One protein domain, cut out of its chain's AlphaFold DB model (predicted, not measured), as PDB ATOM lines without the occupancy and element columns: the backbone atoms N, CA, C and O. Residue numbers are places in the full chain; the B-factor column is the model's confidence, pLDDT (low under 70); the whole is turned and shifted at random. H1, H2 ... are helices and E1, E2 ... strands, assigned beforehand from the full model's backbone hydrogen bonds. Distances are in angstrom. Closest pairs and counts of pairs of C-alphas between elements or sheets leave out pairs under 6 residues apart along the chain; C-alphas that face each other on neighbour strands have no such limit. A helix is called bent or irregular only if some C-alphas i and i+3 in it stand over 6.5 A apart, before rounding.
ATOM      1  N   ALA A  51      -7.816  38.817 -11.633       66.19
ATOM      2  CA  ALA A  51      -7.361  39.659 -12.742       66.19
ATOM      3  C   ALA A  51      -6.557  38.832 -13.744       66.19
ATOM      4  O   ALA A  51      -6.823  38.878 -14.944       66.19
ATOM      5  N   HIS A  52      -5.641  38.000 -13.242       67.75
ATOM      6  CA  HIS A  52      -4.893  37.066 -14.075       67.75
ATOM      7  C   HIS A  52      -5.813  36.070 -14.778       67.75
ATOM      8  O   HIS A  52      -5.685  35.884 -15.980       67.75
ATOM      9  N   PHE A  53      -6.785  35.497 -14.064       67.69
ATOM     10  CA  PHE A  53      -7.743  34.556 -14.648       67.69
ATOM     11  C   PHE A  53      -8.598  35.191 -15.748       67.69
ATOM     12  O   PHE A  53      -8.781  34.601 -16.808       67.69
ATOM     13  N   ARG A  54      -9.080  36.418 -15.525       69.06
ATOM     14  CA  ARG A  54      -9.826  37.194 -16.522       69.06
ATOM     15  C   ARG A  54      -8.967  37.499 -17.745       69.06
ATOM     16  O   ARG A  54      -9.434  37.308 -18.857       69.06
ATOM     17  N   HIS A  55      -7.712  37.893 -17.545       72.75
ATOM     18  CA  HIS A  55      -6.786  38.142 -18.645       72.75
ATOM     19  C   HIS A  55      -6.490  36.870 -19.456       72.75
ATOM     20  O   HIS A  55      -6.538  36.900 -20.682       72.75
ATOM     21  N   THR A  56      -6.264  35.734 -18.788       72.50
ATOM     22  CA  THR A  56      -6.084  34.434 -19.453       72.50
ATOM     23  C   THR A  56      -7.336  34.015 -20.225       72.50
ATOM     24  O   THR A  56      -7.215  33.496 -21.329       72.50
ATOM     25  N   LEU A  57      -8.534  34.263 -19.684       74.88
ATOM     26  CA  LEU A  57      -9.787  34.011 -20.400       74.88
ATOM     27  C   LEU A  57      -9.901  34.861 -21.667       74.88
ATOM     28  O   LEU A  57     -10.243  34.319 -22.709       74.88
ATOM     29  N   THR A  58      -9.566  36.152 -21.608       76.38
ATOM     30  CA  THR A  58      -9.573  37.023 -22.794       76.38
ATOM     31  C   THR A  58      -8.610  36.517 -23.870       76.38
ATOM     32  O   THR A  58      -8.988  36.412 -25.031       76.38
ATOM     33  N   LEU A  59      -7.396  36.107 -23.490       78.56
ATOM     34  CA  LEU A  59      -6.440  35.513 -24.433       78.56
ATOM     35  C   LEU A  59      -6.927  34.172 -25.008       78.56
ATOM     36  O   LEU A  59      -6.595  33.825 -26.140       78.56
ATOM     37  N   ALA A  60      -7.686  33.391 -24.239       75.88
ATOM     38  CA  ALA A  60      -8.298  32.160 -24.730       75.88
ATOM     39  C   ALA A  60      -9.457  32.450 -25.700       75.88
ATOM     40  O   ALA A  60      -9.605  31.744 -26.693       75.88
ATOM     41  N   GLU A  61     -10.248  33.500 -25.462       76.25
ATOM     42  CA  GLU A  61     -11.315  33.936 -26.372       76.25
ATOM     43  C   GLU A  61     -10.782  34.360 -27.744       76.25
ATOM     44  O   GLU A  61     -11.437  34.079 -28.744       76.25
ATOM     45  N   GLU A  62      -9.601  34.983 -27.798       79.06
ATOM     46  CA  GLU A  62      -8.932  35.375 -29.050       79.06
ATOM     47  C   GLU A  62      -8.450  34.174 -29.882       79.06
ATOM     48  O   GLU A  62      -8.341  34.267 -31.103       79.06
ATOM     49  N   GLN A  63      -8.168  33.040 -29.237       75.44
ATOM     50  CA  GLN A  63      -7.675  31.823 -29.897       75.44
ATOM     51  C   GLN A  63      -8.794  30.923 -30.425       75.44
ATOM     52  O   GLN A  63      -8.532  29.989 -31.183       75.44
ATOM     53  N   VAL A  64     -10.038  31.176 -30.018       80.25
ATOM     54  CA  VAL A  64     -11.192  30.374 -30.413       80.25
ATOM     55  C   VAL A  64     -11.956  31.091 -31.519       80.25
ATOM     56  O   VAL A  64     -12.370  32.238 -31.364       80.25
ATOM     57  N   GLU A  65     -12.177  30.384 -32.629       81.06
ATOM     58  CA  GLU A  65     -12.948  30.891 -33.764       81.06
ATOM     59  C   GLU A  65     -14.341  31.380 -33.329       81.06
ATOM     60  O   GLU A  65     -14.970  30.844 -32.410       81.06
ATOM     61  N   ALA A  66     -14.837  32.428 -33.982       84.25
ATOM     62  CA  ALA A  66     -16.194  32.897 -33.752       84.25
ATOM     63  C   ALA A  66     -17.216  31.889 -34.304       84.25
ATOM     64  O   ALA A  66     -16.973  31.215 -35.303       84.25
ATOM     65  N   VAL A  67     -18.395  31.822 -33.680       87.00
ATOM     66  CA  VAL A  67     -19.523  31.091 -34.265       87.00
ATOM     67  C   VAL A  67     -19.919  31.788 -35.564       87.00
ATOM     68  O   VAL A  67     -20.274  32.967 -35.555       87.00
ATOM     69  N   SER A  68     -19.868  31.055 -36.671       86.12
ATOM     70  CA  SER A  68     -20.302  31.548 -37.977       86.12
ATOM     71  C   SER A  68     -21.738  31.112 -38.264       86.12
ATOM     72  O   SER A  68     -22.184  30.056 -37.816       86.12
ATOM     73  N   GLU A  69     -22.487  31.938 -38.991       89.69
ATOM     74  CA  GLU A  69     -23.836  31.612 -39.454       89.69
ATOM     75  C   GLU A  69     -23.827  31.368 -40.960       89.69
ATOM     76  O   GLU A  69     -23.147  32.063 -41.715       89.69
ATOM     77  N   PHE A  70     -24.576  30.362 -41.400       83.94
ATOM     78  CA  PHE A  70     -24.757  30.086 -42.816       83.94
ATOM     79  C   PHE A  70     -26.167  29.570 -43.085       83.94
ATOM     80  O   PHE A  70     -26.792  28.903 -42.255       83.94
ATOM     81  N   GLU A  71     -26.684  29.894 -44.265       85.44
ATOM     82  CA  GLU A  71     -27.967  29.381 -44.726       85.44
ATOM     83  C   GLU A  71     -27.756  28.070 -45.475       85.44
ATOM     84  O   GLU A  71     -26.957  27.980 -46.408       85.44
ATOM     85  N   THR A  72     -28.500  27.045 -45.076       84.44
ATOM     86  CA  THR A  72     -28.569  25.777 -45.802       84.44
ATOM     87  C   THR A  72     -30.018  25.435 -46.106       84.44
ATOM     88  O   THR A  72     -30.936  25.947 -45.468       84.44
ATOM     89  N   ARG A  73     -30.256  24.582 -47.100       82.94
ATOM     90  CA  ARG A  73     -31.607  24.094 -47.387       82.94
ATOM     91  C   ARG A  73     -31.895  22.886 -46.513       82.94
ATOM     92  O   ARG A  73     -31.103  21.951 -46.469       82.94
ATOM     93  N   ASP A  74     -33.037  22.900 -45.838       79.81
ATOM     94  CA  ASP A  74     -33.533  21.734 -45.118       79.81
ATOM     95  C   ASP A  74     -33.894  20.632 -46.125       79.81
ATOM     96  O   ASP A  74     -34.752  20.822 -46.988       79.81
ATOM     97  N   GLU A  75     -33.248  19.473 -46.010       77.00
ATOM     98  CA  GLU A  75     -33.446  18.322 -46.897       77.00
ATOM     99  C   GLU A  75     -34.898  17.827 -46.908       77.00
ATOM    100  O   GLU A  75     -35.363  17.275 -47.905       77.00
ATOM    101  N   ARG A  76     -35.643  18.044 -45.815       78.25
ATOM    102  CA  ARG A  76     -37.020  17.555 -45.671       78.25
ATOM    103  C   ARG A  76     -38.074  18.497 -46.239       78.25
ATOM    104  O   ARG A  76     -39.145  18.039 -46.628       78.25
ATOM    105  N   THR A  77     -37.816  19.801 -46.217       80.75
ATOM    106  CA  THR A  77     -38.816  20.837 -46.543       80.75
ATOM    107  C   THR A  77     -38.403  21.723 -47.717       80.75
ATOM    108  O   THR A  77     -39.221  22.501 -48.203       80.75
ATOM    109  N   ALA A  78     -37.157  21.597 -48.190       80.00
ATOM    110  CA  ALA A  78     -36.516  22.437 -49.204       80.00
ATOM    111  C   ALA A  78     -36.504  23.944 -48.876       80.00
ATOM    112  O   ALA A  78     -36.185  24.762 -49.742       80.00
ATOM    113  N   GLN A  79     -36.825  24.314 -47.633       83.56
ATOM    114  CA  GLN A  79     -36.824  25.696 -47.163       83.56
ATOM    115  C   GLN A  79     -35.425  26.109 -46.685       83.56
ATOM    116  O   GLN A  79     -34.678  25.263 -46.180       83.56
ATOM    117  N   PRO A  80     -35.049  27.392 -46.825       83.69
ATOM    118  CA  PRO A  80     -33.819  27.907 -46.242       83.69
ATOM    119  C   PRO A  80     -33.921  27.897 -44.713       83.69
ATOM    120  O   PRO A  80     -34.896  28.379 -44.136       83.69
ATOM    121  N   VAL A  81     -32.909  27.335 -44.057       86.88
ATOM    122  CA  VAL A  81     -32.758  27.316 -42.602       86.88
ATOM    123  C   VAL A  81     -31.376  27.832 -42.222       86.88
ATOM    124  O   VAL A  81     -30.357  27.420 -42.782       86.88
ATOM    125  N   THR A  82     -31.333  28.734 -41.246       88.50
ATOM    126  CA  THR A  82     -30.077  29.228 -40.676       88.50
ATOM    127  C   THR A  82     -29.478  28.159 -39.770       88.50
ATOM    128  O   THR A  82     -30.161  27.604 -38.903       88.50
ATOM    129  N   ARG A  83     -28.195  27.866 -39.964       89.12
ATOM    130  CA  ARG A  83     -27.402  26.974 -39.117       89.12
ATOM    131  C   ARG A  83     -26.152  27.699 -38.639       89.12
ATOM    132  O   ARG A  83     -25.709  28.669 -39.250       89.12
ATOM    133  N   PHE A  84     -25.602  27.221 -37.532       89.19
ATOM    134  CA  PHE A  84     -24.436  27.818 -36.891       89.19
ATOM    135  C   PHE A  84     -23.275  26.833 -36.955       89.19
ATOM    136  O   PHE A  84     -23.454  25.677 -36.593       89.19
ATOM    137  N   LEU A  85     -22.109  27.263 -37.427       87.50
ATOM    138  CA  LEU A  85     -20.907  26.438 -37.533       87.50
ATOM    139  C   LEU A  85     -19.873  26.900 -36.505       87.50
ATOM    140  O   LEU A  85     -19.541  28.086 -36.433       87.50
ATOM    141  N   PHE A  86     -19.342  25.948 -35.745       88.62
ATOM    142  CA  PHE A  86     -18.240  26.167 -34.815       88.62
ATOM    143  C   PHE A  86     -17.303  24.951 -34.827       88.62
ATOM    144  O   PHE A  86     -17.760  23.830 -34.632       88.62
ATOM    145  N   GLN A  87     -16.007  25.163 -35.103       86.06
ATOM    146  CA  GLN A  87     -14.973  24.109 -35.182       86.06
ATOM    147  C   GLN A  87     -15.348  22.889 -36.054       86.06
ATOM    148  O   GLN A  87     -14.969  21.757 -35.765       86.06
ATOM    149  N   GLY A  88     -16.092  23.107 -37.143       85.06
ATOM    150  CA  GLY A  88     -16.532  22.036 -38.047       85.06
ATOM    151  C   GLY A  88     -17.835  21.334 -37.639       85.06
ATOM    152  O   GLY A  88     -18.347  20.533 -38.419       85.06
ATOM    153  N   GLU A  89     -18.410  21.655 -36.477       88.00
ATOM    154  CA  GLU A  89     -19.710  21.145 -36.036       88.00
ATOM    155  C   GLU A  89     -20.847  22.114 -36.376       88.00
ATOM    156  O   GLU A  89     -20.732  23.330 -36.203       88.00
ATOM    157  N   VAL A  90     -21.966  21.563 -36.859       88.62
ATOM    158  CA  VAL A  90     -23.149  22.330 -37.266       88.62
ATOM    159  C   VAL A  90     -24.236  22.226 -36.203       88.62
ATOM    160  O   VAL A  90     -24.746  21.148 -35.905       88.62
ATOM    161  N   PHE A  91     -24.655  23.376 -35.691       88.88
ATOM    162  CA  PHE A  91     -25.678  23.518 -34.671       88.88
ATOM    163  C   PHE A  91     -26.969  24.090 -35.254       88.88
ATOM    164  O   PHE A  91     -26.979  24.955 -36.136       88.88
ATOM    165  N   ALA A  92     -28.090  23.610 -34.716       86.81
ATOM    166  CA  ALA A  92     -29.414  24.081 -35.091       86.81
ATOM    167  C   ALA A  92     -29.756  25.444 -34.474       86.81
ATOM    168  O   ALA A  92     -30.477  26.219 -35.095       86.81
ATOM    169  N   ALA A  93     -29.246  25.728 -33.274       89.94
ATOM    170  CA  ALA A  93     -29.485  26.971 -32.557       89.94
ATOM    171  C   ALA A  93     -28.169  27.657 -32.185       89.94
ATOM    172  O   ALA A  93     -27.197  27.012 -31.789       89.94
ATOM    173  N   ARG A  94     -28.171  28.992 -32.231       87.06
ATOM    174  CA  ARG A  94     -27.007  29.811 -31.870       87.06
ATOM    175  C   ARG A  94     -26.534  29.546 -30.446       87.06
ATOM    176  O   ARG A  94     -25.341  29.466 -30.192       87.06
ATOM    177  N   ALA A  95     -27.481  29.379 -29.525       87.50
ATOM    178  CA  ALA A  95     -27.193  29.125 -28.118       87.50
ATOM    179  C   ALA A  95     -26.436  27.808 -27.882       87.50
ATOM    180  O   ALA A  95     -25.772  27.670 -26.858       87.50
ATOM    181  N   ASP A  96     -26.541  26.840 -28.793       87.25
ATOM    182  CA  ASP A  96     -25.821  25.568 -28.690       87.25
ATOM    183  C   ASP A  96     -24.375  25.735 -29.161       87.25
ATOM    184  O   ASP A  96     -23.452  25.354 -28.444       87.25
ATOM    185  N   ALA A  97     -24.178  26.412 -30.298       86.81
ATOM    186  CA  ALA A  97     -22.850  26.739 -30.818       86.81
ATOM    187  C   ALA A  97     -22.050  27.630 -29.852       86.81
ATOM    188  O   ALA A  97     -20.874  27.386 -29.598       86.81
ATOM    189  N   GLU A  98     -22.693  28.633 -29.249       87.50
ATOM    190  CA  GLU A  98     -22.043  29.517 -28.273       87.50
ATOM    191  C   GLU A  98     -21.700  28.796 -26.962       87.50
ATOM    192  O   GLU A  98     -20.702  29.120 -26.318       87.50
ATOM    193  N   ARG A  99     -22.488  27.789 -26.562       89.31
ATOM    194  CA  ARG A  99     -22.140  26.931 -25.420       89.31
ATOM    195  C   ARG A  99     -20.903  26.092 -25.720       89.31
ATOM    196  O   ARG A  99     -19.981  26.095 -24.909       89.31
ATOM    197  N   ALA A 100     -20.850  25.460 -26.893       88.50
ATOM    198  CA  ALA A 100     -19.671  24.723 -27.344       88.50
ATOM    199  C   ALA A 100     -18.426  25.628 -27.399       88.50
ATOM    200  O   ALA A 100     -17.359  25.255 -26.908       88.50
ATOM    201  N   ARG A 101     -18.585  26.866 -27.887       87.38
ATOM    202  CA  ARG A 101     -17.528  27.884 -27.870       87.38
ATOM    203  C   ARG A 101     -17.058  28.214 -26.455       87.38
ATOM    204  O   ARG A 101     -15.856  28.217 -26.196       87.38
ATOM    205  N   ALA A 102     -17.980  28.481 -25.533       85.31
ATOM    206  CA  ALA A 102     -17.638  28.806 -24.151       85.31
ATOM    207  C   ALA A 102     -16.889  27.658 -23.453       85.31
ATOM    208  O   ALA A 102     -15.954  27.905 -22.688       85.31
ATOM    209  N   ASP A 103     -17.265  26.411 -23.727       88.62
ATOM    210  CA  ASP A 103     -16.589  25.244 -23.168       88.62
ATOM    211  C   ASP A 103     -15.183  25.052 -23.760       88.62
ATOM    212  O   ASP A 103     -14.248  24.764 -23.009       88.62
ATOM    213  N   ALA A 104     -14.987  25.327 -25.055       86.12
ATOM    214  CA  ALA A 104     -13.662  25.345 -25.681       86.12
ATOM    215  C   ALA A 104     -12.740  26.422 -25.070       86.12
ATOM    216  O   ALA A 104     -11.606  26.127 -24.693       86.12
ATOM    217  N   VAL A 105     -13.242  27.650 -24.882       83.50
ATOM    218  CA  VAL A 105     -12.500  28.742 -24.215       83.50
ATOM    219  C   VAL A 105     -12.096  28.341 -22.793       83.50
ATOM    220  O   VAL A 105     -10.950  28.535 -22.381       83.50
ATOM    221  N   ARG A 106     -13.017  27.735 -22.033       81.06
ATOM    222  CA  ARG A 106     -12.735  27.246 -20.673       81.06
ATOM    223  C   ARG A 106     -11.685  26.140 -20.657       81.06
ATOM    224  O   ARG A 106     -10.881  26.105 -19.725       81.06
ATOM    225  N   ALA A 107     -11.690  25.242 -21.641       84.50
ATOM    226  CA  ALA A 107     -10.703  24.173 -21.749       84.50
ATOM    227  C   ALA A 107      -9.288  24.740 -21.950       84.50
ATOM    228  O   ALA A 107      -8.393  24.398 -21.177       84.50
ATOM    229  N   ILE A 108      -9.121  25.684 -22.885       80.88
ATOM    230  CA  ILE A 108      -7.840  26.367 -23.147       80.88
ATOM    231  C   ILE A 108      -7.365  27.131 -21.907       80.88
ATOM    232  O   ILE A 108      -6.217  27.003 -21.477       80.88
ATOM    233  N   ALA A 109      -8.261  27.891 -21.271       77.50
ATOM    234  CA  ALA A 109      -7.923  28.616 -20.051       77.50
ATOM    235  C   ALA A 109      -7.481  27.665 -18.923       77.50
ATOM    236  O   ALA A 109      -6.555  27.978 -18.179       77.50
ATOM    237  N   ARG A 110      -8.106  26.488 -18.797       79.31
ATOM    238  CA  ARG A 110      -7.731  25.478 -17.796       79.31
ATOM    239  C   ARG A 110      -6.374  24.841 -18.092       79.31
ATOM    240  O   ARG A 110      -5.613  24.611 -17.153       79.31
ATOM    241  N   GLU A 111      -6.076  24.564 -19.357       79.88
ATOM    242  CA  GLU A 111      -4.793  24.005 -19.793       79.88
ATOM    243  C   GLU A 111      -3.625  24.923 -19.413       79.88
ATOM    244  O   GLU A 111      -2.661  24.467 -18.799       79.88
ATOM    245  N   PHE A 112      -3.777  26.239 -19.601       72.06
ATOM    246  CA  PHE A 112      -2.788  27.233 -19.170       72.06
ATOM    247  C   PHE A 112      -2.405  27.101 -17.682       72.06
ATOM    248  O   PHE A 112      -1.227  27.157 -17.322       72.06
ATOM    249  N   TYR A 113      -3.384  26.877 -16.798       67.62
ATOM    250  CA  TYR A 113      -3.118  26.683 -15.367       67.62
ATOM    251  C   TYR A 113      -2.502  25.320 -15.036       67.62
ATOM    252  O   TYR A 113      -1.781  25.210 -14.044       67.62
ATOM    253  N   MET A 114      -2.764  24.293 -15.846       75.06
ATOM    254  CA  MET A 114      -2.158  22.968 -15.683       75.06
ATOM    255  C   MET A 114      -0.698  22.938 -16.140       75.06
ATOM    256  O   MET A 114       0.105  22.208 -15.558       75.06
ATOM    257  N   ASP A 115      -0.335  23.754 -17.129       71.69
ATOM    258  CA  ASP A 115       1.034  23.836 -17.642       71.69
ATOM    259  C   ASP A 115       1.916  24.846 -16.898       71.69
ATOM    260  O   ASP A 115       3.147  24.744 -16.946       71.69
ATOM    261  N   LEU A 116       1.327  25.762 -16.122       70.62
ATOM    262  CA  LEU A 116       2.066  26.733 -15.307       70.62
ATOM    263  C   LEU A 116       3.124  26.086 -14.382       70.62
ATOM    264  O   LEU A 116       4.271  26.542 -14.382       70.62
ATOM    265  N   PRO A 117       2.823  25.001 -13.630       71.06
ATOM    266  CA  PRO A 117       3.813  24.324 -12.792       71.06
ATOM    267  C   PRO A 117       4.955  23.705 -13.604       71.06
ATOM    268  O   PRO A 117       6.108  23.739 -13.172       71.06
ATOM    269  N   ARG A 118       4.661  23.168 -14.797       69.12
ATOM    270  CA  ARG A 118       5.675  22.583 -15.691       69.12
ATOM    271  C   ARG A 118       6.611  23.655 -16.239       69.12
ATOM    272  O   ARG A 118       7.825  23.469 -16.212       69.12
ATOM    273  N   ALA A 119       6.060  24.785 -16.679       70.31
ATOM    274  CA  ALA A 119       6.831  25.916 -17.187       70.31
ATOM    275  C   ALA A 119       7.734  26.531 -16.102       70.31
ATOM    276  O   ALA A 119       8.906  26.824 -16.353       70.31
ATOM    277  N   LEU A 120       7.223  26.669 -14.874       68.06
ATOM    278  CA  LEU A 120       8.007  27.147 -13.732       68.06
ATOM    279  C   LEU A 120       9.133  26.170 -13.358       68.06
ATOM    280  O   LEU A 120      10.275  26.600 -13.195       68.06
ATOM    281  N   ALA A 121       8.850  24.865 -13.318       70.75
ATOM    282  CA  ALA A 121       9.854  23.837 -13.036       70.75
ATOM    283  C   ALA A 121      10.951  23.758 -14.118       70.75
ATOM    284  O   ALA A 121      12.125  23.545 -13.806       70.75
ATOM    285  N   ALA A 122      10.599  23.957 -15.393       69.88
ATOM    286  CA  ALA A 122      11.567  24.021 -16.489       69.88
ATOM    287  C   ALA A 122      12.490  25.247 -16.371       69.88
ATOM    288  O   ALA A 122      13.703  25.134 -16.562       69.88
ATOM    289  N   ARG A 123      11.938  26.407 -15.993       70.06
ATOM    290  CA  ARG A 123      12.706  27.641 -15.768       70.06
ATOM    291  C   ARG A 123      13.690  27.509 -14.604       70.06
ATOM    292  O   ARG A 123      14.819  27.982 -14.711       70.06
ATOM    293  N   GLU A 124      13.278  26.870 -13.513       68.25
ATOM    294  CA  GLU A 124      14.142  26.629 -12.353       68.25
ATOM    295  C   GLU A 124      15.323  25.714 -12.708       68.25
ATOM    296  O   GLU A 124      16.473  26.056 -12.432       68.25
ATOM    297  N   LYS A 125      15.071  24.615 -13.436       67.81
ATOM    298  CA  LYS A 125      16.131  23.721 -13.934       67.81
ATOM    299  C   LYS A 125      17.110  24.414 -14.880       67.81
ATOM    300  O   LYS A 125      18.310  24.199 -14.762       67.81
ATOM    301  N   SER A 126      16.625  25.260 -15.790       68.50
ATOM    302  CA  SER A 126      17.500  26.014 -16.700       68.50
ATOM    303  C   SER A 126      18.402  27.004 -15.965       68.50
ATOM    304  O   SER A 126      19.503  27.274 -16.431       68.50
ATOM    305  N   ARG A 127      17.937  27.560 -14.841       64.00
ATOM    306  CA  ARG A 127      18.712  28.499 -14.027       64.00
ATOM    307  C   ARG A 127      19.751  27.784 -13.156       64.00
ATOM    308  O   ARG A 127      20.827  28.327 -12.960       64.00
ATOM    309  N   LEU A 128      19.440  26.581 -12.674       64.38
ATOM    310  CA  LEU A 128      20.365  25.736 -11.904       64.38
ATOM    311  C   LEU A 128      21.417  25.033 -12.780       64.38
ATOM    312  O   LEU A 128      22.480  24.691 -12.286       64.38
ATOM    313  N   GLY A 129      21.142  24.812 -14.069       57.44
ATOM    314  CA  GLY A 129      22.088  24.208 -15.019       57.44
ATOM    315  C   GLY A 129      23.082  25.183 -15.665       57.44
ATOM    316  O   GLY A 129      23.803  24.780 -16.572       57.44
ATOM    317  N   GLN A 130      23.079  26.456 -15.258       56.31
ATOM    318  CA  GLN A 130      24.023  27.488 -15.710       56.31
ATOM    319  C   GLN A 130      25.092  27.841 -14.655       56.31
ATOM    320  O   GLN A 130      25.812  28.819 -14.850       56.31
TER     321      GLN A 130
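What this domain is: This is residues 51 to 130 of the 131 residues of an uncharacterized protein of Alphaproteobacteria bacterium 62-8 (UniProt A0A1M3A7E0). One long bent helix, H2, makes most of the length of a thin rod: its residues 94 to 101 pack on one face of a small sheet of three strands at one end, and its residues 114 to 128 stick out free at the other. A shorter helix, H1, packs slantwise on the arm H2a with its residues 56 to 61. The printed part has 80 residues, with two named helices and three named strands in the order H1, E1, E2, E3, H2; the sheet has the order E1, E2, E3, all antiparallel, and the class is mixed, helices and strands. The whole is extended, with a radius of gyration of the C-alphas of 19.6 A and spans of 70 by 25 by 14 A.

How they stand to each other: H1, residues 51 to 63, is not on the sheet. Strands E1, residues 68 to 73, E2, residues 80 to 86, and E3, residues 89 to 91, form a meander, each strand the antiparallel neighbour of the one before. The hairpin E1 and E2 has N 70 and O 83 within hydrogen-bond range at 3.0 A, and N 81 and O 72 at 2.8 A. In the hairpin E2 and E3, N 91 and O 84 are 2.7 A apart. H2, residues 94 to 128, was assigned as one helix by its hydrogen bonds but is bent: C-alphas 114 and 117 are 6.8 A apart. Its arms H2a, residues 94 to 114, and H2b, residues 117 to 128, stand at a shallow tilt of 29 degrees. H2a is on the sheet at a height over the sheet of 10.3 A. It is over E2 and runs along the strands, at 1 degrees to E2 on the local plane; the closest C-alphas of these two are those of Phe 84 and Arg 94, 6.0 A apart. H1 touches H2a with residues 56 to 61 alone, at a steep tilt of 57 degrees, opposite ways; the closest C-alphas, of Ala 60 and Val 105, are 5.4 A apart. H2b is apart from H1. In H2b every O i to N i+4 pair is within hydrogen-bond range; in H1 it is 8 of 9 and in H2a 16 of 17.

Where its parts are: H1 begins at C-alpha 51 (-7.361, 39.659, -12.742) and is 18.9 A long. E1 is 16.5 A, E2 19.4 A and E3 6.6 A long. H2a, 30.4 A, begins at C-alpha 94 (-27.007, 29.811, -31.870), and H2b, 16.6 A, ends at C-alpha 128 (20.365, 25.736, -11.904).

The domain as a whole: The two C-alphas farthest apart are those of Thr 77 and Gln 130, at 70.3 A. The printed part has no cut and no long link. Mean pLDDT of the printed part is 79.1, with values under 70 at residues 51 to 54, 113, 118, 120, 122 and 124 to 130.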